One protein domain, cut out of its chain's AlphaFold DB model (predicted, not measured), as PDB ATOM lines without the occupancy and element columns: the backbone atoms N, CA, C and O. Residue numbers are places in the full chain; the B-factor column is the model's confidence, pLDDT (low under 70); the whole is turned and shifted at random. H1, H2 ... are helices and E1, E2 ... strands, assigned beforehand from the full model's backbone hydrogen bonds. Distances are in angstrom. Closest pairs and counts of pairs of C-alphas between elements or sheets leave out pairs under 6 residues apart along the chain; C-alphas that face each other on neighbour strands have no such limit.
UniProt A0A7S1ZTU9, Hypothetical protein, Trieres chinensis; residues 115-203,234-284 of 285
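This is residues 115 to 203 and 234 to 284 of the 285 residues of the protein "Hypothetical protein" of Trieres chinensis (UniProt A0A7S1ZTU9). A strongly twisted sheet of three long strands has two helices, H1 and H2, packed on one face, with the small helices H3 and H4 on H2. The link between E2 and E3 reaches out past one end of the sheet, and H4 lies toward the opposite end. The printed part has 140 residues, with seven named elements in the order E1 H1 H2 H3 E2 E3 H4; the sheet is E1 - E2 - E3, antiparallel. The class is mixed, helices and strands, with 61 residues in named elements, under half. It is compact, with a radius of gyration of the C-alphas of 15.2 A and spans of 46 by 32 by 29 A.

In the sheet, E2, residues 236 to 246, is the inner strand. Edge strand E1, residues 115 to 123, is antiparallel to it, with N 119 and O 240 2.8 A apart, within hydrogen-bond range. Edge strand E3, residues 261 to 270, forms a hairpin with E2, with N 243 and O 264 2.8 A apart. E2 bends by 51 degrees at residue 243 and E3 by 68 degrees at residue 267. H1, residues 155 to 166, is on the sheet at a height of 9.3 A, over E1 and across the strands at 70 degrees to E1 on the local plane; the closest C-alphas are those of Leu 118 and Cys 164, 5.9 A. H2, residues 174 to 183, is on the same face at a height of 10.0 A, over E2; its closest C-alphas to E2 are those of Leu 179 and Ile 237, 7.2 A. H1 and H2 are near each other, with 5 pairs of C-alphas within 10 A. H2 touches H4, residues 278 to 282, closest at C-alphas 180 and 281, 6.0 A, and H3, residues 187 to 190, closest at C-alphas 181 and 189, 6.7 A. In H1, H2 and H4 every O i to N i+4 pair is within hydrogen-bond range; H3 is too short for such a pair.

E1 begins at C-alpha 115 (-32.757, 31.458, 15.677) and is 25.6 A long; E2 is 30.6 A, E3 23.3 A, H1 16.1 A and H2 14.6 A. H4 ends at C-alpha 282 (-61.364, 40.511, 22.229).

The two farthest C-alphas, of Asp 249 and Ser 283, are 46.5 A apart. Residues 204 to 233 are not printed, and C-alphas 203 and 234 are 14.2 A apart across the cut. The links E1 to H1 and E2 to E3 are long. Residues 200 to 203 have pLDDT under 70.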
ATOM      1  N   ARG A 115     -31.522  30.781  16.060       91.88
ATOM      2  CA  ARG A 115     -32.757  31.458  15.677       91.88
ATOM      3  C   ARG A 115     -33.837  31.284  16.734       91.88
ATOM      4  O   ARG A 115     -34.391  30.203  16.905       91.88
ATOM      5  N   ASP A 116     -34.154  32.373  17.423       94.19
ATOM      6  CA  ASP A 116     -35.297  32.420  18.326       94.19
ATOM      7  C   ASP A 116     -36.599  32.482  17.509       94.19
ATOM      8  O   ASP A 116     -36.733  33.298  16.595       94.19
ATOM      9  N   GLU A 117     -37.577  31.657  17.863       95.69
ATOM     10  CA  GLU A 117     -38.863  31.538  17.180       95.69
ATOM     11  C   GLU A 117     -40.015  31.490  18.178       95.69
ATOM     12  O   GLU A 117     -39.912  30.920  19.268       95.69
ATOM     13  N   LEU A 118     -41.142  32.062  17.760       96.62
ATOM     14  CA  LEU A 118     -42.410  31.957  18.465       96.62
ATOM     15  C   LEU A 118     -43.192  30.763  17.909       96.62
ATOM     16  O   LEU A 118     -43.377  30.635  16.693       96.62
ATOM     17  N   ILE A 119     -43.635  29.890  18.807       96.75
ATOM     18  CA  ILE A 119     -44.460  28.719  18.517       96.75
ATOM     19  C   ILE A 119     -45.824  28.954  19.147       96.75
ATOM     20  O   ILE A 119     -45.926  29.240  20.341       96.75
ATOM     21  N   ILE A 120     -46.862  28.897  18.317       96.88
ATOM     22  CA  ILE A 120     -48.239  29.110  18.751       96.88
ATOM     23  C   ILE A 120     -48.853  27.749  19.017       96.88
ATOM     24  O   ILE A 120     -48.843  26.876  18.149       96.88
ATOM     25  N   GLU A 121     -49.405  27.595  20.210       95.94
ATOM     26  CA  GLU A 121     -50.008  26.358  20.673       95.94
ATOM     27  C   GLU A 121     -51.433  26.614  21.130       95.94
ATOM     28  O   GLU A 121     -51.727  27.646  21.736       95.94
ATOM     29  N   SER A 122     -52.309  25.649  20.885       95.75
ATOM     30  CA  SER A 122     -53.694  25.712  21.332       95.75
ATOM     31  C   SER A 122     -54.169  24.386  21.906       95.75
ATOM     32  O   SER A 122     -53.579  23.337  21.647       95.75
ATOM     33  N   THR A 123     -55.206  24.452  22.734       95.00
ATOM     34  CA  THR A 123     -55.790  23.300  23.429       95.00
ATOM     35  C   THR A 123     -57.272  23.552  23.720       95.00
ATOM     36  O   THR A 123     -57.723  24.700  23.802       95.00
ATOM     37  N   ASP A 124     -58.037  22.482  23.887       93.19
ATOM     38  CA  ASP A 124     -59.432  22.495  24.336       93.19
ATOM     39  C   ASP A 124     -59.540  22.481  25.874       93.19
ATOM     40  O   ASP A 124     -60.508  22.998  26.436       93.19
ATOM     41  N   SER A 125     -58.513  21.957  26.555       91.00
ATOM     42  CA  SER A 125     -58.380  21.922  28.015       91.00
ATOM     43  C   SER A 125     -57.049  22.510  28.485       91.00
ATOM     44  O   SER A 125     -55.996  22.240  27.908       91.00
ATOM     45  N   VAL A 126     -57.057  23.251  29.598       88.75
ATOM     46  CA  VAL A 126     -55.840  23.818  30.216       88.75
ATOM     47  C   VAL A 126     -54.818  22.728  30.582       88.75
ATOM     48  O   VAL A 126     -53.612  22.980  30.546       88.75
ATOM     49  N   SER A 127     -55.287  21.507  30.872       88.81
ATOM     50  CA  SER A 127     -54.442  20.338  31.155       88.81
ATOM     51  C   SER A 127     -53.655  19.827  29.940       88.81
ATOM     52  O   SER A 127     -52.715  19.058  30.115       88.81
ATOM     53  N   GLY A 128     -54.003  20.260  28.725       88.94
ATOM     54  CA  GLY A 128     -53.457  19.739  27.472       88.94
ATOM     55  C   GLY A 128     -54.222  18.515  26.941       88.94
ATOM     56  O   GLY A 128     -55.211  18.107  27.558       88.94
ATOM     57  N   PRO A 129     -53.764  17.922  25.821       92.56
ATOM     58  CA  PRO A 129     -52.491  18.190  25.140       92.56
ATOM     59  C   PRO A 129     -52.474  19.513  24.358       92.56
ATOM     60  O   PRO A 129     -53.437  19.876  23.693       92.56
ATOM     61  N   TRP A 130     -51.342  20.220  24.406       93.50
ATOM     62  CA  TRP A 130     -51.123  21.439  23.621       93.50
ATOM     63  C   TRP A 130     -50.653  21.078  22.216       93.50
ATOM     64  O   TRP A 130     -49.689  20.330  22.060       93.50
ATOM     65  N   ARG A 131     -51.330  21.612  21.198       94.50
ATOM     66  CA  ARG A 131     -51.043  21.329  19.789       94.50
ATOM     67  C   ARG A 131     -50.461  22.557  19.097       94.50
ATOM     68  O   ARG A 131     -51.036  23.644  19.177       94.50
ATOM     69  N   GLU A 132     -49.334  22.374  18.415       95.44
ATOM     70  CA  GLU A 132     -48.607  23.434  17.707       95.44
ATOM     71  C   GLU A 132     -49.225  23.732  16.330       95.44
ATOM     72  O   GLU A 132     -49.453  22.825  15.525       95.44
ATOM     73  N   TYR A 133     -49.416  25.014  16.013       96.12
ATOM     74  CA  TYR A 133     -49.690  25.459  14.645       96.12
ATOM     75  C   TYR A 133     -48.402  25.444  13.818       96.12
ATOM     76  O   TYR A 133     -47.418  26.107  14.164       96.12
ATOM     77  N   GLN A 134     -48.410  24.727  12.692       95.44
ATOM     78  CA  GLN A 134     -47.238  24.642  11.821       95.44
ATOM     79  C   GLN A 134     -47.299  25.700  10.724       95.44
ATOM     80  O   GLN A 134     -48.251  25.784   9.953       95.44
ATOM     81  N   PHE A 135     -46.235  26.487  10.624       95.44
ATOM     82  CA  PHE A 135     -46.047  27.496   9.583       95.44
ATOM     83  C   PHE A 135     -45.333  26.894   8.368       95.44
ATOM     84  O   PHE A 135     -44.676  25.856   8.488       95.44
ATOM     85  N   LYS A 136     -45.424  27.542   7.204       92.88
ATOM     86  CA  LYS A 136     -45.005  26.965   5.913       92.88
ATOM     87  C   LYS A 136     -43.498  26.770   5.782       92.88
ATOM     88  O   LYS A 136     -43.053  25.830   5.120       92.88
ATOM     89  N   VAL A 137     -42.701  27.645   6.391       91.56
ATOM     90  CA  VAL A 137     -41.258  27.717   6.122       91.56
ATOM     91  C   VAL A 137     -40.419  27.928   7.371       91.56
ATOM     92  O   VAL A 137     -39.351  27.320   7.472       91.56
ATOM     93  N   LYS A 138     -40.847  28.791   8.303       92.19
ATOM     94  CA  LYS A 138     -40.044  29.090   9.502       92.19
ATOM     95  C   LYS A 138     -39.751  27.809  10.303       92.19
ATOM     96  O   LYS A 138     -40.524  26.854  10.211       92.19
ATOM     97  N   PRO A 139     -38.684  27.756  11.111       92.62
ATOM     98  CA  PRO A 139     -38.447  26.603  11.976       92.62
ATOM     99  C   PRO A 139     -39.648  26.306  12.897       92.62
ATOM    100  O   PRO A 139     -40.347  27.218  13.359       92.62
ATOM    101  N   GLY A 140     -39.896  25.014  13.106       92.44
ATOM    102  CA  GLY A 140     -41.027  24.456  13.850       92.44
ATOM    103  C   GLY A 140     -40.729  22.996  14.179       92.44
ATOM    104  O   GLY A 140     -39.888  22.722  15.027       92.44
ATOM    105  N   ASP A 141     -41.342  22.063  13.455       92.38
ATOM    106  CA  ASP A 141     -40.984  20.640  13.516       92.38
ATOM    107  C   ASP A 141     -39.469  20.403  13.303       92.38
ATOM    108  O   ASP A 141     -38.879  20.845  12.310       92.38
ATOM    109  N   VAL A 142     -38.840  19.697  14.249       93.50
ATOM    110  CA  VAL A 142     -37.397  19.403  14.262       93.50
ATOM    111  C   VAL A 142     -36.971  18.434  13.164       93.50
ATOM    112  O   VAL A 142     -35.830  18.497  12.704       93.50
ATOM    113  N   THR A 143     -37.888  17.591  12.691       92.25
ATOM    114  CA  THR A 143     -37.657  16.629  11.601       92.25
ATOM    115  C   THR A 143     -37.831  17.266  10.220       92.25
ATOM    116  O   THR A 143     -37.509  16.676   9.186       92.25
ATOM    117  N   ARG A 144     -38.300  18.520  10.165       90.88
ATOM    118  CA  ARG A 144     -38.551  19.214   8.904       90.88
ATOM    119  C   ARG A 144     -37.297  19.888   8.360       90.88
ATOM    120  O   ARG A 144     -36.801  20.872   8.910       90.88
ATOM    121  N   ARG A 145     -36.856  19.442   7.183       90.75
ATOM    122  CA  ARG A 145     -35.770  20.095   6.435       90.75
ATOM    123  C   ARG A 145     -36.092  21.560   6.083       90.75
ATOM    124  O   ARG A 145     -37.240  21.858   5.733       90.75
ATOM    125  N   PRO A 146     -35.094  22.467   6.085       88.81
ATOM    126  CA  PRO A 146     -35.253  23.809   5.530       88.81
ATOM    127  C   PRO A 146     -35.734  23.758   4.072       88.81
ATOM    128  O   PRO A 146     -35.245  22.955   3.274       88.81
ATOM    129  N   ARG A 147     -36.692  24.619   3.714       86.75
ATOM    130  CA  ARG A 147     -37.256  24.694   2.358       86.75
ATOM    131  C   ARG A 147     -36.539  25.753   1.520       86.75
ATOM    132  O   ARG A 147     -36.129  26.789   2.036       86.75
ATOM    133  N   TRP A 148     -36.447  25.503   0.217       86.31
ATOM    134  CA  TRP A 148     -36.113  26.525  -0.774       86.31
ATOM    135  C   TRP A 148     -37.394  27.277  -1.112       86.31
ATOM    136  O   TRP A 148     -38.388  26.647  -1.466       86.31
ATOM    137  N   ILE A 149     -37.387  28.600  -0.959       85.00
ATOM    138  CA  ILE A 149     -38.624  29.401  -1.032       85.00
ATOM    139  C   ILE A 149     -38.630  30.435  -2.149       85.00
ATOM    140  O   ILE A 149     -39.647  31.079  -2.380       85.00
ATOM    141  N   SER A 150     -37.512  30.602  -2.855       82.38
ATOM    142  CA  SER A 150     -37.444  31.512  -3.996       82.38
ATOM    143  C   SER A 150     -38.446  31.113  -5.087       82.38
ATOM    144  O   SER A 150     -38.604  29.918  -5.338       82.38
ATOM    145  N   PRO A 151     -39.100  32.070  -5.773       79.19
ATOM    146  CA  PRO A 151     -39.036  33.530  -5.604       79.19
ATOM    147  C   PRO A 151     -40.058  34.084  -4.594       79.19
ATOM    148  O   PRO A 151     -40.153  35.298  -4.410       79.19
ATOM    149  N   TYR A 152     -40.855  33.213  -3.972       80.44
ATOM    150  CA  TYR A 152     -41.947  33.608  -3.095       80.44
ATOM    151  C   TYR A 152     -41.443  34.037  -1.707       80.44
ATOM    152  O   TYR A 152     -40.413  33.584  -1.207       80.44
ATOM    153  N   HIS A 153     -42.181  34.939  -1.063       82.56
ATOM    154  CA  HIS A 153     -41.854  35.431   0.272       82.56
ATOM    155  C   HIS A 153     -43.044  35.221   1.208       82.56
ATOM    156  O   HIS A 153     -44.047  35.932   1.128       82.56
ATOM    157  N   HIS A 154     -42.923  34.247   2.112       89.25
ATOM    158  CA  HIS A 154     -43.952  33.929   3.102       89.25
ATOM    159  C   HIS A 154     -44.023  35.032   4.165       89.25
ATOM    160  O   HIS A 154     -43.304  35.016   5.164       89.25
ATOM    161  N   ARG A 155     -44.889  36.022   3.919       89.62
ATOM    162  CA  ARG A 155     -44.992  37.236   4.743       89.62
ATOM    163  C   ARG A 155     -45.350  36.938   6.195       89.62
ATOM    164  O   ARG A 155     -44.787  37.581   7.070       89.62
ATOM    165  N   LEU A 156     -46.240  35.979   6.455       93.94
ATOM    166  CA  LEU A 156     -46.628  35.622   7.821       93.94
ATOM    167  C   LEU A 156     -45.453  34.998   8.593       93.94
ATOM    168  O   LEU A 156     -45.129  35.468   9.677       93.94
ATOM    169  N   ASP A 157     -44.759  34.012   8.015       93.25
ATOM    170  CA  ASP A 157     -43.543  33.418   8.591       93.25
ATOM    171  C   ASP A 157     -42.470  34.476   8.898       93.25
ATOM    172  O   ASP A 157     -41.825  34.439   9.948       93.25
ATOM    173  N   TRP A 158     -42.296  35.446   7.997       89.75
ATOM    174  CA  TRP A 158     -41.379  36.568   8.190       89.75
ATOM    175  C   TRP A 158     -41.833  37.521   9.305       89.75
ATOM    176  O   TRP A 158     -41.026  37.927  10.140       89.75
ATOM    177  N   GLN A 159     -43.125  37.850   9.363       93.31
ATOM    178  CA  GLN A 159     -43.697  38.683  10.425       93.31
ATOM    179  C   GLN A 159     -43.602  38.007  11.799       93.31
ATOM    180  O   GLN A 159     -43.320  38.690  12.778       93.31
ATOM    181  N   MET A 160     -43.749  36.681  11.886       94.94
ATOM    182  CA  MET A 160     -43.518  35.931  13.129       94.94
ATOM    183  C   MET A 160     -42.074  36.067  13.623       94.94
ATOM    184  O   MET A 160     -41.847  36.240  14.820       94.94
ATOM    185  N   TRP A 161     -41.100  36.032  12.709       91.44
ATOM    186  CA  TRP A 161     -39.699  36.270  13.053       91.44
ATOM    187  C   TRP A 161     -39.471  37.705  13.554       91.44
ATOM    188  O   TRP A 161     -38.855  37.891  14.604       91.44
ATOM    189  N   ILE A 162     -40.043  38.714  12.882       91.44
ATOM    190  CA  ILE A 162     -40.001  40.110  13.358       91.44
ATOM    191  C   ILE A 162     -40.632  40.230  14.750       91.44
ATOM    192  O   ILE A 162     -40.041  40.854  15.631       91.44
ATOM    193  N   ALA A 163     -41.797  39.615  14.968       94.06
ATOM    194  CA  ALA A 163     -42.485  39.633  16.256       94.06
ATOM    195  C   ALA A 163     -41.622  39.008  17.363       94.06
ATOM    196  O   ALA A 163     -41.534  39.560  18.460       94.06
ATOM    197  N   CYS A 164     -40.914  37.914  17.061       92.94
ATOM    198  CA  CYS A 164     -39.943  37.312  17.974       92.94
ATOM    199  C   CYS A 164     -38.811  38.288  18.343       92.94
ATOM    200  O   CYS A 164     -38.468  38.432  19.520       92.94
ATOM    201  N   CYS A 165     -38.249  38.985  17.349       88.50
ATOM    202  CA  CYS A 165     -37.175  39.961  17.545       88.50
ATOM    203  C   CYS A 165     -37.638  41.230  18.280       88.50
ATOM    204  O   CYS A 165     -36.850  41.830  19.010       88.50
ATOM    205  N   ALA A 166     -38.899  41.640  18.112       87.50
ATOM    206  CA  ALA A 166     -39.457  42.818  18.773       87.50
ATOM    207  C   ALA A 166     -39.519  42.656  20.303       87.50
ATOM    208  O   ALA A 166     -39.374  43.647  21.030       87.50
ATOM    209  N   GLY A 167     -39.695  41.415  20.777       83.00
ATOM    210  CA  GLY A 167     -39.570  41.016  22.181       83.00
ATOM    211  C   GLY A 167     -40.809  41.249  23.050       83.00
ATOM    212  O   GLY A 167     -40.803  40.856  24.216       83.00
ATOM    213  N   SER A 168     -41.864  41.868  22.516       87.19
ATOM    214  CA  SER A 168     -43.147  42.010  23.206       87.19
ATOM    215  C   SER A 168     -44.327  42.016  22.226       87.19
ATOM    216  O   SER A 168     -44.171  42.337  21.044       87.19
ATOM    217  N   VAL A 169     -45.514  41.631  22.707       88.19
ATOM    218  CA  VAL A 169     -46.731  41.547  21.877       88.19
ATOM    219  C   VAL A 169     -47.251  42.927  21.493       88.19
ATOM    220  O   VAL A 169     -47.736  43.107  20.382       88.19
ATOM    221  N   GLU A 170     -47.063  43.930  22.347       88.31
ATOM    222  CA  GLU A 170     -47.505  45.312  22.124       88.31
ATOM    223  C   GLU A 170     -46.799  45.953  20.920       88.31
ATOM    224  O   GLU A 170     -47.354  46.815  20.244       88.31
ATOM    225  N   ARG A 171     -45.578  45.499  20.604       92.19
ATOM    226  CA  ARG A 171     -44.830  45.922  19.409       92.19
ATOM    227  C   ARG A 171     -45.299  45.231  18.125       92.19
ATOM    228  O   ARG A 171     -44.839  45.588  17.045       92.19
ATOM    229  N   SER A 172     -46.183  44.240  18.237       93.94
ATOM    230  CA  SER A 172     -46.764  43.476  17.129       93.94
ATOM    231  C   SER A 172     -48.297  43.487  17.232       93.94
ATOM    232  O   SER A 172     -48.894  42.454  17.531       93.94
ATOM    233  N   PRO A 173     -48.966  44.628  16.970       91.50
ATOM    234  CA  PRO A 173     -50.404  44.806  17.225       91.50
ATOM    235  C   PRO A 173     -51.312  43.873  16.407       91.50
ATOM    236  O   PRO A 173     -52.465  43.654  16.758       91.50
ATOM    237  N   TRP A 174     -50.800  43.284  15.325       94.94
ATOM    238  CA  TRP A 174     -51.520  42.284  14.536       94.94
ATOM    239  C   TRP A 174     -51.603  40.914  15.234       94.94
ATOM    240  O   TRP A 174     -52.486  40.118  14.916       94.94
ATOM    241  N   LEU A 175     -50.698  40.627  16.178       95.38
ATOM    242  CA  LEU A 175     -50.536  39.306  16.780       95.38
ATOM    243  C   LEU A 175     -51.733  38.893  17.656       95.38
ATOM    244  O   LEU A 175     -52.208  37.777  17.462       95.38
ATOM    245  N   PRO A 176     -52.300  39.742  18.543       95.00
ATOM    246  CA  PRO A 176     -53.515  39.386  19.282       95.00
ATOM    247  C   PRO A 176     -54.696  39.062  18.363       95.00
ATOM    248  O   PRO A 176     -55.390  38.070  18.580       95.00
ATOM    249  N   ARG A 177     -54.883  39.832  17.281       96.06
ATOM    250  CA  ARG A 177     -55.953  39.571  16.308       96.06
ATOM    251  C   ARG A 177     -55.724  38.281  15.533       96.06
ATOM    252  O   ARG A 177     -56.674  37.555  15.271       96.06
ATOM    253  N   PHE A 178     -54.471  37.964  15.215       96.81
ATOM    254  CA  PHE A 178     -54.119  36.678  14.626       96.81
ATOM    255  C   PHE A 178     -54.442  35.513  15.573       96.81
ATOM    256  O   PHE A 178     -55.096  34.567  15.151       96.81
ATOM    257  N   LEU A 179     -54.083  35.604  16.860       96.44
ATOM    258  CA  LEU A 179     -54.439  34.585  17.859       96.44
ATOM    259  C   LEU A 179     -55.955  34.416  18.011       96.44
ATOM    260  O   LEU A 179     -56.431  33.287  18.112       96.44
ATOM    261  N   LEU A 180     -56.704  35.523  17.993       96.25
ATOM    262  CA  LEU A 180     -58.164  35.496  18.039       96.25
ATOM    263  C   LEU A 180     -58.719  34.713  16.847       96.25
ATOM    264  O   LEU A 180     -59.500  33.788  17.035       96.25
ATOM    265  N   LYS A 181     -58.242  35.007  15.634       96.31
ATOM    266  CA  LYS A 181     -58.651  34.293  14.420       96.31
ATOM    267  C   LYS A 181     -58.313  32.803  14.430       96.31
ATOM    268  O   LYS A 181     -59.079  32.007  13.895       96.31
ATOM    269  N   LEU A 182     -57.223  32.408  15.088       96.19
ATOM    270  CA  LEU A 182     -56.909  30.994  15.305       96.19
ATOM    271  C   LEU A 182     -57.886  30.327  16.287       96.19
ATOM    272  O   LEU A 182     -58.273  29.185  16.062       96.19
ATOM    273  N   LEU A 183     -58.320  31.013  17.349       94.88
ATOM    274  CA  LEU A 183     -59.371  30.491  18.237       94.88
ATOM    275  C   LEU A 183     -60.732  30.397  17.536       94.88
ATOM    276  O   LEU A 183     -61.479  29.457  17.780       94.88
ATOM    277  N   GLU A 184     -61.032  31.336  16.638       94.31
ATOM    278  CA  GLU A 184     -62.253  31.326  15.821       94.31
ATOM    279  C   GLU A 184     -62.254  30.264  14.716       94.31
ATOM    280  O   GLU A 184     -63.290  30.065  14.093       94.31
ATOM    281  N   GLN A 185     -61.120  29.594  14.477       94.06
ATOM    282  CA  GLN A 185     -60.939  28.654  13.365       94.06
ATOM    283  C   GLN A 185     -61.280  29.279  11.998       94.06
ATOM    284  O   GLN A 185     -61.885  28.647  11.138       94.06
ATOM    285  N   ASP A 186     -60.871  30.532  11.790       94.81
ATOM    286  CA  ASP A 186     -61.098  31.270  10.544       94.81
ATOM    287  C   ASP A 186     -60.318  30.637   9.372       94.81
ATOM    288  O   ASP A 186     -59.082  30.598   9.380       94.81
ATOM    289  N   GLU A 187     -61.035  30.121   8.366       92.75
ATOM    290  CA  GLU A 187     -60.452  29.357   7.253       92.75
ATOM    291  C   GLU A 187     -59.423  30.158   6.439       92.75
ATOM    292  O   GLU A 187     -58.404  29.600   6.016       92.75
ATOM    293  N   GLU A 188     -59.634  31.466   6.248       94.44
ATOM    294  CA  GLU A 188     -58.712  32.307   5.476       94.44
ATOM    295  C   GLU A 188     -57.370  32.447   6.196       94.44
ATOM    296  O   GLU A 188     -56.299  32.337   5.586       94.44
ATOM    297  N   VAL A 189     -57.419  32.646   7.515       95.19
ATOM    298  CA  VAL A 189     -56.223  32.764   8.356       95.19
ATOM    299  C   VAL A 189     -55.516  31.419   8.490       95.19
ATOM    300  O   VAL A 189     -54.286  31.356   8.385       95.19
ATOM    301  N   LEU A 190     -56.270  30.336   8.668       94.81
ATOM    302  CA  LEU A 190     -55.720  28.984   8.724       94.81
ATOM    303  C   LEU A 190     -55.064  28.576   7.395       94.81
ATOM    304  O   LEU A 190     -54.018  27.928   7.418       94.81
ATOM    305  N   GLY A 191     -55.579  29.033   6.248       93.75
ATOM    306  CA  GLY A 191     -54.966  28.823   4.928       93.75
ATOM    307  C   GLY A 191     -53.577  29.464   4.759       93.75
ATOM    308  O   GLY A 191     -52.801  29.092   3.864       93.75
ATOM    309  N   LEU A 192     -53.204  30.408   5.633       94.50
ATOM    310  CA  LEU A 192     -51.852  30.972   5.672       94.50
ATOM    311  C   LEU A 192     -50.834  30.021   6.315       94.50
ATOM    312  O   LEU A 192     -49.639  30.139   6.027       94.50
ATOM    313  N   LEU A 193     -51.293  29.075   7.137       95.62
ATOM    314  CA  LEU A 193     -50.477  28.075   7.822       95.62
ATOM    315  C   LEU A 193     -50.285  26.817   6.960       95.62
ATOM    316  O   LEU A 193     -50.911  26.647   5.918       95.62
ATOM    317  N   GLU A 194     -49.345  25.961   7.356       93.69
ATOM    318  CA  GLU A 194     -49.114  24.663   6.708       93.69
ATOM    319  C   GLU A 194     -50.076  23.602   7.242       93.69
ATOM    320  O   GLU A 194     -50.599  22.803   6.472       93.69
ATOM    321  N   ASN A 195     -50.279  23.568   8.563       91.81
ATOM    322  CA  ASN A 195     -51.123  22.572   9.210       91.81
ATOM    323  C   ASN A 195     -51.942  23.194  10.346       91.81
ATOM    324  O   ASN A 195     -51.381  23.859  11.226       91.81
ATOM    325  N   ASN A 196     -53.248  22.916  10.334       92.19
ATOM    326  CA  ASN A 196     -54.157  23.191  11.437       92.19
ATOM    327  C   ASN A 196     -54.324  21.922  12.301       92.19
ATOM    328  O   ASN A 196     -54.900  20.941  11.817       92.19
ATOM    329  N   PRO A 197     -53.904  21.940  13.582       90.94
ATOM    330  CA  PRO A 197     -54.030  20.791  14.480       90.94
ATOM    331  C   PRO A 197     -55.475  20.403  14.852       90.94
ATOM    332  O   PRO A 197     -55.664  19.403  15.550       90.94
ATOM    333  N   TRP A 198     -56.470  21.184  14.422       89.56
ATOM    334  CA  TRP A 198     -57.900  20.959  14.672       89.56
ATOM    335  C   TRP A 198     -58.696  20.609  13.413       89.56
ATOM    336  O   TRP A 198     -59.911  20.481  13.484       89.56
ATOM    337  N   SER A 199     -58.035  20.468  12.261       83.69
ATOM    338  CA  SER A 199     -58.705  19.969  11.055       83.69
ATOM    339  C   SER A 199     -59.050  18.483  11.205       83.69
ATOM    340  O   SER A 199     -58.292  17.750  11.836       83.69
ATOM    341  N   ASP A 200     -60.142  18.023  10.585       63.91
ATOM    342  CA  ASP A 200     -60.627  16.631  10.688       63.91
ATOM    343  C   ASP A 200     -59.561  15.577  10.302       63.91
ATOM    344  O   ASP A 200     -59.566  14.448  10.786       63.91
ATOM    345  N   ASN A 201     -58.565  15.959   9.494       51.34
ATOM    346  CA  ASN A 201     -57.433  15.103   9.120       51.34
ATOM    347  C   ASN A 201     -56.354  14.957  10.215       51.34
ATOM    348  O   ASN A 201     -55.456  14.121  10.085       51.34
ATOM    349  N   ALA A 202     -56.386  15.769  11.276       49.88
ATOM    350  CA  ALA A 202     -55.407  15.723  12.362       49.88
ATOM    351  C   ALA A 202     -55.624  14.525  13.304       49.88
ATOM    352  O   ALA A 202     -54.654  14.018  13.867       49.88
ATOM    353  N   GLU A 203     -56.860  14.028  13.438       39.59
ATOM    354  CA  GLU A 203     -57.164  12.829  14.239       39.59
ATOM    355  C   GLU A 203     -56.683  11.531  13.564       39.59
ATOM    356  O   GLU A 203     -56.326  10.561  14.240       39.59
ATOM    357  N   PRO A 234     -60.342  24.963  19.461       93.88
ATOM    358  CA  PRO A 234     -59.559  25.249  20.656       93.88
ATOM    359  C   PRO A 234     -60.227  26.320  21.522       93.88
ATOM    360  O   PRO A 234     -60.777  27.296  21.019       93.88
ATOM    361  N   LYS A 235     -60.102  26.179  22.845       93.25
ATOM    362  CA  LYS A 235     -60.588  27.175  23.821       93.25
ATOM    363  C   LYS A 235     -59.481  28.072  24.353       93.25
ATOM    364  O   LYS A 235     -59.740  29.199  24.767       93.25
ATOM    365  N   PHE A 236     -58.256  27.557  24.358       95.50
ATOM    366  CA  PHE A 236     -57.102  28.223  24.930       95.50
ATOM    367  C   PHE A 236     -55.972  28.298  23.914       95.50
ATOM    368  O   PHE A 236     -55.711  27.336  23.188       95.50
ATOM    369  N   ILE A 237     -55.269  29.427  23.901       95.94
ATOM    370  CA  ILE A 237     -54.104  29.646  23.045       95.94
ATOM    371  C   ILE A 237     -52.954  30.263  23.839       95.94
ATOM    372  O   ILE A 237     -53.156  30.978  24.828       95.94
ATOM    373  N   ARG A 238     -51.726  29.958  23.429       95.44
ATOM    374  CA  ARG A 238     -50.508  30.559  23.975       95.44
ATOM    375  C   ARG A 238     -49.414  30.634  22.920       95.44
ATOM    376  O   ARG A 238     -49.461  29.962  21.894       95.44
ATOM    377  N   ILE A 239     -48.403  31.435  23.221       96.31
ATOM    378  CA  ILE A 239     -47.166  31.548  22.467       96.31
ATOM    379  C   ILE A 239     -46.007  31.187  23.387       96.31
ATOM    380  O   ILE A 239     -45.775  31.830  24.417       96.31
ATOM    381  N   GLU A 240     -45.247  30.185  22.980       95.56
ATOM    382  CA  GLU A 240     -44.005  29.768  23.611       95.56
ATOM    383  C   GLU A 240     -42.821  30.210  22.742       95.56
ATOM    384  O   GLU A 240     -42.906  30.264  21.512       95.56
ATOM    385  N   LYS A 241     -41.710  30.571  23.382       96.19
ATOM    386  CA  LYS A 241     -40.480  30.986  22.711       96.19
ATOM    387  C   LYS A 241     -39.459  29.859  22.777       96.19
ATOM    388  O   LYS A 241     -39.138  29.363  23.860       96.19
ATOM    389  N   TYR A 242     -38.906  29.516  21.623       96.88
ATOM    390  CA  TYR A 242     -37.889  28.483  21.469       96.88
ATOM    391  C   TYR A 242     -36.659  29.035  20.761       96.88
ATOM    392  O   TYR A 242     -36.774  29.917  19.912       96.88
ATOM    393  N   ARG A 243     -35.490  28.490  21.082       96.38
ATOM    394  CA  ARG A 243     -34.254  28.683  20.327       96.38
ATOM    395  C   ARG A 243     -34.029  27.487  19.424       96.38
ATOM    396  O   ARG A 243     -33.985  26.361  19.908       96.38
ATOM    397  N   TYR A 244     -33.856  27.739  18.137       95.50
ATOM    398  CA  TYR A 244     -33.520  26.731  17.142       95.50
ATOM    399  C   TYR A 244     -32.056  26.855  16.739       95.50
ATOM    400  O   TYR A 244     -31.564  27.959  16.497       95.50
ATOM    401  N   LYS A 245     -31.384  25.711  16.615       94.56
ATOM    402  CA  LYS A 245     -30.069  25.571  15.983       94.56
ATOM    403  C   LYS A 245     -30.156  24.517  14.896       94.56
ATOM    404  O   LYS A 245     -30.878  23.531  15.051       94.56
ATOM    405  N   PHE A 246     -29.436  24.707  13.798       92.06
ATOM    406  CA  PHE A 246     -29.365  23.673  12.772       92.06
ATOM    407  C   PHE A 246     -28.594  22.457  13.304       92.06
ATOM    408  O   PHE A 246     -27.539  22.613  13.921       92.06
ATOM    409  N   ASN A 247     -29.127  21.254  13.090       90.75
ATOM    410  CA  ASN A 247     -28.487  20.016  13.518       90.75
ATOM    411  C   ASN A 247     -27.534  19.498  12.431       90.75
ATOM    412  O   ASN A 247     -27.970  18.911  11.438       90.75
ATOM    413  N   TYR A 248     -26.232  19.700  12.625       86.62
ATOM    414  CA  TYR A 248     -25.208  19.203  11.701       86.62
ATOM    415  C   TYR A 248     -24.893  17.715  11.887       86.62
ATOM    416  O   TYR A 248     -24.458  17.077  10.928       86.62
ATOM    417  N   ASP A 249     -25.163  17.165  13.072       84.38
ATOM    418  CA  ASP A 249     -24.840  15.779  13.433       84.38
ATOM    419  C   ASP A 249     -25.815  14.777  12.796       84.38
ATOM    420  O   ASP A 249     -25.507  13.597  12.660       84.38
ATOM    421  N   LYS A 250     -26.971  15.271  12.319       72.31
ATOM    422  CA  LYS A 250     -28.036  14.489  11.669       72.31
ATOM    423  C   LYS A 250     -28.561  13.336  12.530       72.31
ATOM    424  O   LYS A 250     -29.018  12.333  11.983       72.31
ATOM    425  N   ASP A 251     -28.526  13.509  13.848       81.62
ATOM    426  CA  ASP A 251     -29.118  12.578  14.806       81.62
ATOM    427  C   ASP A 251     -30.562  12.244  14.397       81.62
ATOM    428  O   ASP A 251     -31.332  13.129  14.002       81.62
ATOM    429  N   ALA A 252     -30.911  10.962  14.447       80.56
ATOM    430  CA  ALA A 252     -32.274  10.513  14.222       80.56
ATOM    431  C   ALA A 252     -33.094  10.635  15.515       80.56
ATOM    432  O   ALA A 252     -32.547  10.537  16.613       80.56
ATOM    433  N   ASP A 253     -34.399  10.869  15.394       79.44
ATOM    434  CA  ASP A 253     -35.330  10.713  16.508       79.44
ATOM    435  C   ASP A 253     -35.544   9.230  16.866       79.44
ATOM    436  O   ASP A 253     -34.983   8.325  16.245       79.44
ATOM    437  N   GLU A 254     -36.355   8.981  17.896       76.94
ATOM    438  CA  GLU A 254     -36.693   7.629  18.363       76.94
ATOM    439  C   GLU A 254     -37.375   6.777  17.273       76.94
ATOM    440  O   GLU A 254     -37.315   5.551  17.320       76.94
ATOM    441  N   GLU A 255     -37.960   7.418  16.253       81.06
ATOM    442  CA  GLU A 255     -38.602   6.789  15.092       81.06
ATOM    443  C   GLU A 255     -37.640   6.614  13.898       81.06
ATOM    444  O   GLU A 255     -38.041   6.145  12.829       81.06
ATOM    445  N   GLY A 256     -36.367   6.994  14.042       83.12
ATOM    446  CA  GLY A 256     -35.358   6.900  12.988       83.12
ATOM    447  C   GLY A 256     -35.390   8.039  11.957       83.12
ATOM    448  O   GLY A 256     -34.646   7.987  10.972       83.12
ATOM    449  N   LYS A 257     -36.209   9.082  12.144       86.50
ATOM    450  CA  LYS A 257     -36.253  10.254  11.256       86.50
ATOM    451  C   LYS A 257     -35.142  11.233  11.604       86.50
ATOM    452  O   LYS A 257     -34.954  11.624  12.749       86.50
ATOM    453  N   GLN A 258     -34.434  11.698  10.581       89.62
ATOM    454  CA  GLN A 258     -33.370  12.681  10.747       89.62
ATOM    455  C   GLN A 258     -33.909  14.003  11.321       89.62
ATOM    456  O   GLN A 258     -34.766  14.654  10.717       89.62
ATOM    457  N   GLN A 259     -33.330  14.459  12.430       92.19
ATOM    458  CA  GLN A 259     -33.592  15.787  12.972       92.19
ATOM    459  C   GLN A 259     -32.710  16.818  12.264       92.19
ATOM    460  O   GLN A 259     -31.483  16.732  12.283       92.19
ATOM    461  N   TYR A 260     -33.333  17.825  11.654       92.50
ATOM    462  CA  TYR A 260     -32.646  18.960  11.030       92.50
ATOM    463  C   TYR A 260     -32.457  20.134  11.993       92.50
ATOM    464  O   TYR A 260     -31.625  21.004  11.731       92.50
ATOM    465  N   TRP A 261     -33.200  20.167  13.102       93.56
ATOM    466  CA  TRP A 261     -33.128  21.240  14.088       93.56
ATOM    467  C   TRP A 261     -32.996  20.701  15.507       93.56
ATOM    468  O   TRP A 261     -33.706  19.781  15.891       93.56
ATOM    469  N   LYS A 262     -32.153  21.344  16.315       93.50
ATOM    470  CA  LYS A 262     -32.161  21.225  17.776       93.50
ATOM    471  C   LYS A 262     -32.980  22.401  18.316       93.50
ATOM    472  O   LYS A 262     -32.671  23.547  17.983       93.50
ATOM    473  N   ARG A 263     -34.041  22.134  19.090       94.62
ATOM    474  CA  ARG A 263     -34.892  23.176  19.695       94.62
ATOM    475  C   ARG A 263     -34.810  23.154  21.217       94.62
ATOM    476  O   ARG A 263     -34.938  22.100  21.826       94.62
ATOM    477  N   GLU A 264     -34.650  24.322  21.822       96.56
ATOM    478  CA  GLU A 264     -34.613  24.511  23.273       96.56
ATOM    479  C   GLU A 264     -35.699  25.505  23.683       96.56
ATOM    480  O   GLU A 264     -35.840  26.568  23.075       96.56
ATOM    481  N   ARG A 265     -36.490  25.174  24.707       96.62
ATOM    482  CA  ARG A 265     -37.521  26.087  25.208       96.62
ATOM    483  C   ARG A 265     -36.869  27.205  26.023       96.62
ATOM    484  O   ARG A 265     -36.294  26.940  27.070       96.62
ATOM    485  N   ILE A 266     -37.044  28.452  25.589       95.75
ATOM    486  CA  ILE A 266     -36.609  29.637  26.345       95.75
ATOM    487  C   ILE A 266     -37.640  29.977  27.427       95.75
ATOM    488  O   ILE A 266     -37.281  30.310  28.553       95.75
ATOM    489  N   GLY A 267     -38.932  29.909  27.092       94.12
ATOM    490  CA  GLY A 267     -40.010  30.205  28.033       94.12
ATOM    491  C   GLY A 267     -41.273  30.726  27.360       94.12
ATOM    492  O   GLY A 267     -41.349  30.827  26.137       94.12
ATOM    493  N   ARG A 268     -42.266  31.086  28.174       94.12
ATOM    494  CA  ARG A 268     -43.547  31.586  27.672       94.12
ATOM    495  C   ARG A 268     -43.417  33.028  27.195       94.12
ATOM    496  O   ARG A 268     -42.945  33.888  27.936       94.12
ATOM    497  N   TYR A 269     -43.863  33.285  25.969       94.31
ATOM    498  CA  TYR A 269     -43.865  34.620  25.379       94.31
ATOM    499  C   TYR A 269     -45.164  35.365  25.692       94.31
ATOM    500  O   TYR A 269     -45.126  36.512  26.136       94.31
ATOM    501  N   PHE A 270     -46.311  34.707  25.488       93.94
ATOM    502  CA  PHE A 270     -47.622  35.324  25.673       93.94
ATOM    503  C   PHE A 270     -48.727  34.281  25.922       93.94
ATOM    504  O   PHE A 270     -48.751  33.271  25.224       93.94
ATOM    505  N   PRO A 271     -49.646  34.485  26.880       92.44
ATOM    506  CA  PRO A 271     -49.603  35.512  27.922       92.44
ATOM    507  C   PRO A 271     -48.468  35.196  28.910       92.44
ATOM    508  O   PRO A 271     -48.066  34.045  29.037       92.44
ATOM    509  N   ARG A 272     -47.927  36.184  29.637       87.06
ATOM    510  CA  ARG A 272     -46.833  35.912  30.601       87.06
ATOM    511  C   ARG A 272     -47.245  34.945  31.719       87.06
ATOM    512  O   ARG A 272     -46.397  34.243  32.258       87.06
ATOM    513  N   GLN A 273     -48.534  34.906  32.053       84.19
ATOM    514  CA  GLN A 273     -49.126  34.018  33.051       84.19
ATOM    515  C   GLN A 273     -50.473  33.495  32.545       84.19
ATOM    516  O   GLN A 273     -51.165  34.185  31.801       84.19
ATOM    517  N   GLY A 274     -50.842  32.280  32.958       86.19
ATOM    518  CA  GLY A 274     -52.113  31.665  32.574       86.19
ATOM    519  C   GLY A 274     -52.184  31.275  31.095       86.19
ATOM    520  O   GLY A 274     -51.183  30.872  30.493       86.19
ATOM    521  N   VAL A 275     -53.391  31.363  30.543       87.12
ATOM    522  CA  VAL A 275     -53.759  31.013  29.164       87.12
ATOM    523  C   VAL A 275     -54.648  32.112  28.588       87.12
ATOM    524  O   VAL A 275     -55.283  32.833  29.354       87.12
ATOM    525  N   LEU A 276     -54.683  32.261  27.263       92.56
ATOM    526  CA  LEU A 276     -55.584  33.216  26.613       92.56
ATOM    527  C   LEU A 276     -56.862  32.513  26.191       92.56
ATOM    528  O   LEU A 276     -56.793  31.470  25.538       92.56
ATOM    529  N   THR A 277     -57.997  33.115  26.532       93.88
ATOM    530  CA  THR A 277     -59.303  32.771  25.968       93.88
ATOM    531  C   THR A 277     -59.691  33.766  24.878       93.88
ATOM    532  O   THR A 277     -59.032  34.794  24.683       93.88
ATOM    533  N   LYS A 278     -60.780  33.457  24.171       93.12
ATOM    534  CA  LYS A 278     -61.342  34.323  23.136       93.12
ATOM    535  C   LYS A 278     -61.703  35.702  23.700       93.12
ATOM    536  O   LYS A 278     -61.262  36.713  23.164       93.12
ATOM    537  N   GLU A 279     -62.395  35.733  24.835       92.69
ATOM    538  CA  GLU A 279     -62.887  36.958  25.478       92.69
ATOM    539  C   GLU A 279     -61.730  37.862  25.925       92.69
ATOM    540  O   GLU A 279     -61.783  39.085  25.788       92.69
ATOM    541  N   MET A 280     -60.640  37.261  26.422       93.19
ATOM    542  CA  MET A 280     -59.440  38.011  26.798       93.19
ATOM    543  C   MET A 280     -58.813  38.706  25.588       93.19
ATOM    544  O   MET A 280     -58.408  39.859  25.699       93.19
ATOM    545  N   LEU A 281     -58.732  38.029  24.440       92.75
ATOM    546  CA  LEU A 281     -58.169  38.610  23.220       92.75
ATOM    547  C   LEU A 281     -59.078  39.682  22.616       92.75
ATOM    548  O   LEU A 281     -58.568  40.700  22.158       92.75
ATOM    549  N   GLU A 282     -60.397  39.493  22.656       92.88
ATOM    550  CA  GLU A 282     -61.364  40.511  22.229       92.88
ATOM    551  C   GLU A 282     -61.251  41.788  23.065       92.88
ATOM    552  O   GLU A 282     -61.309  42.877  22.510       92.88
ATOM    553  N   SER A 283     -60.998  41.674  24.374       90.75
ATOM    554  CA  SER A 283     -60.800  42.842  25.246       90.75
ATOM    555  C   SER A 283     -59.506  43.630  24.980       90.75
ATOM    556  O   SER A 283     -59.362  44.750  25.469       90.75
ATOM    557  N   MET A 284     -58.553  43.051  24.240       86.81
ATOM    558  CA  MET A 284     -57.266  43.680  23.908       86.81
ATOM    559  C   MET A 284     -57.277  44.439  22.571       86.81
ATOM    560  O   MET A 284     -56.287  45.113  22.272       86.81
TER     561      MET A 284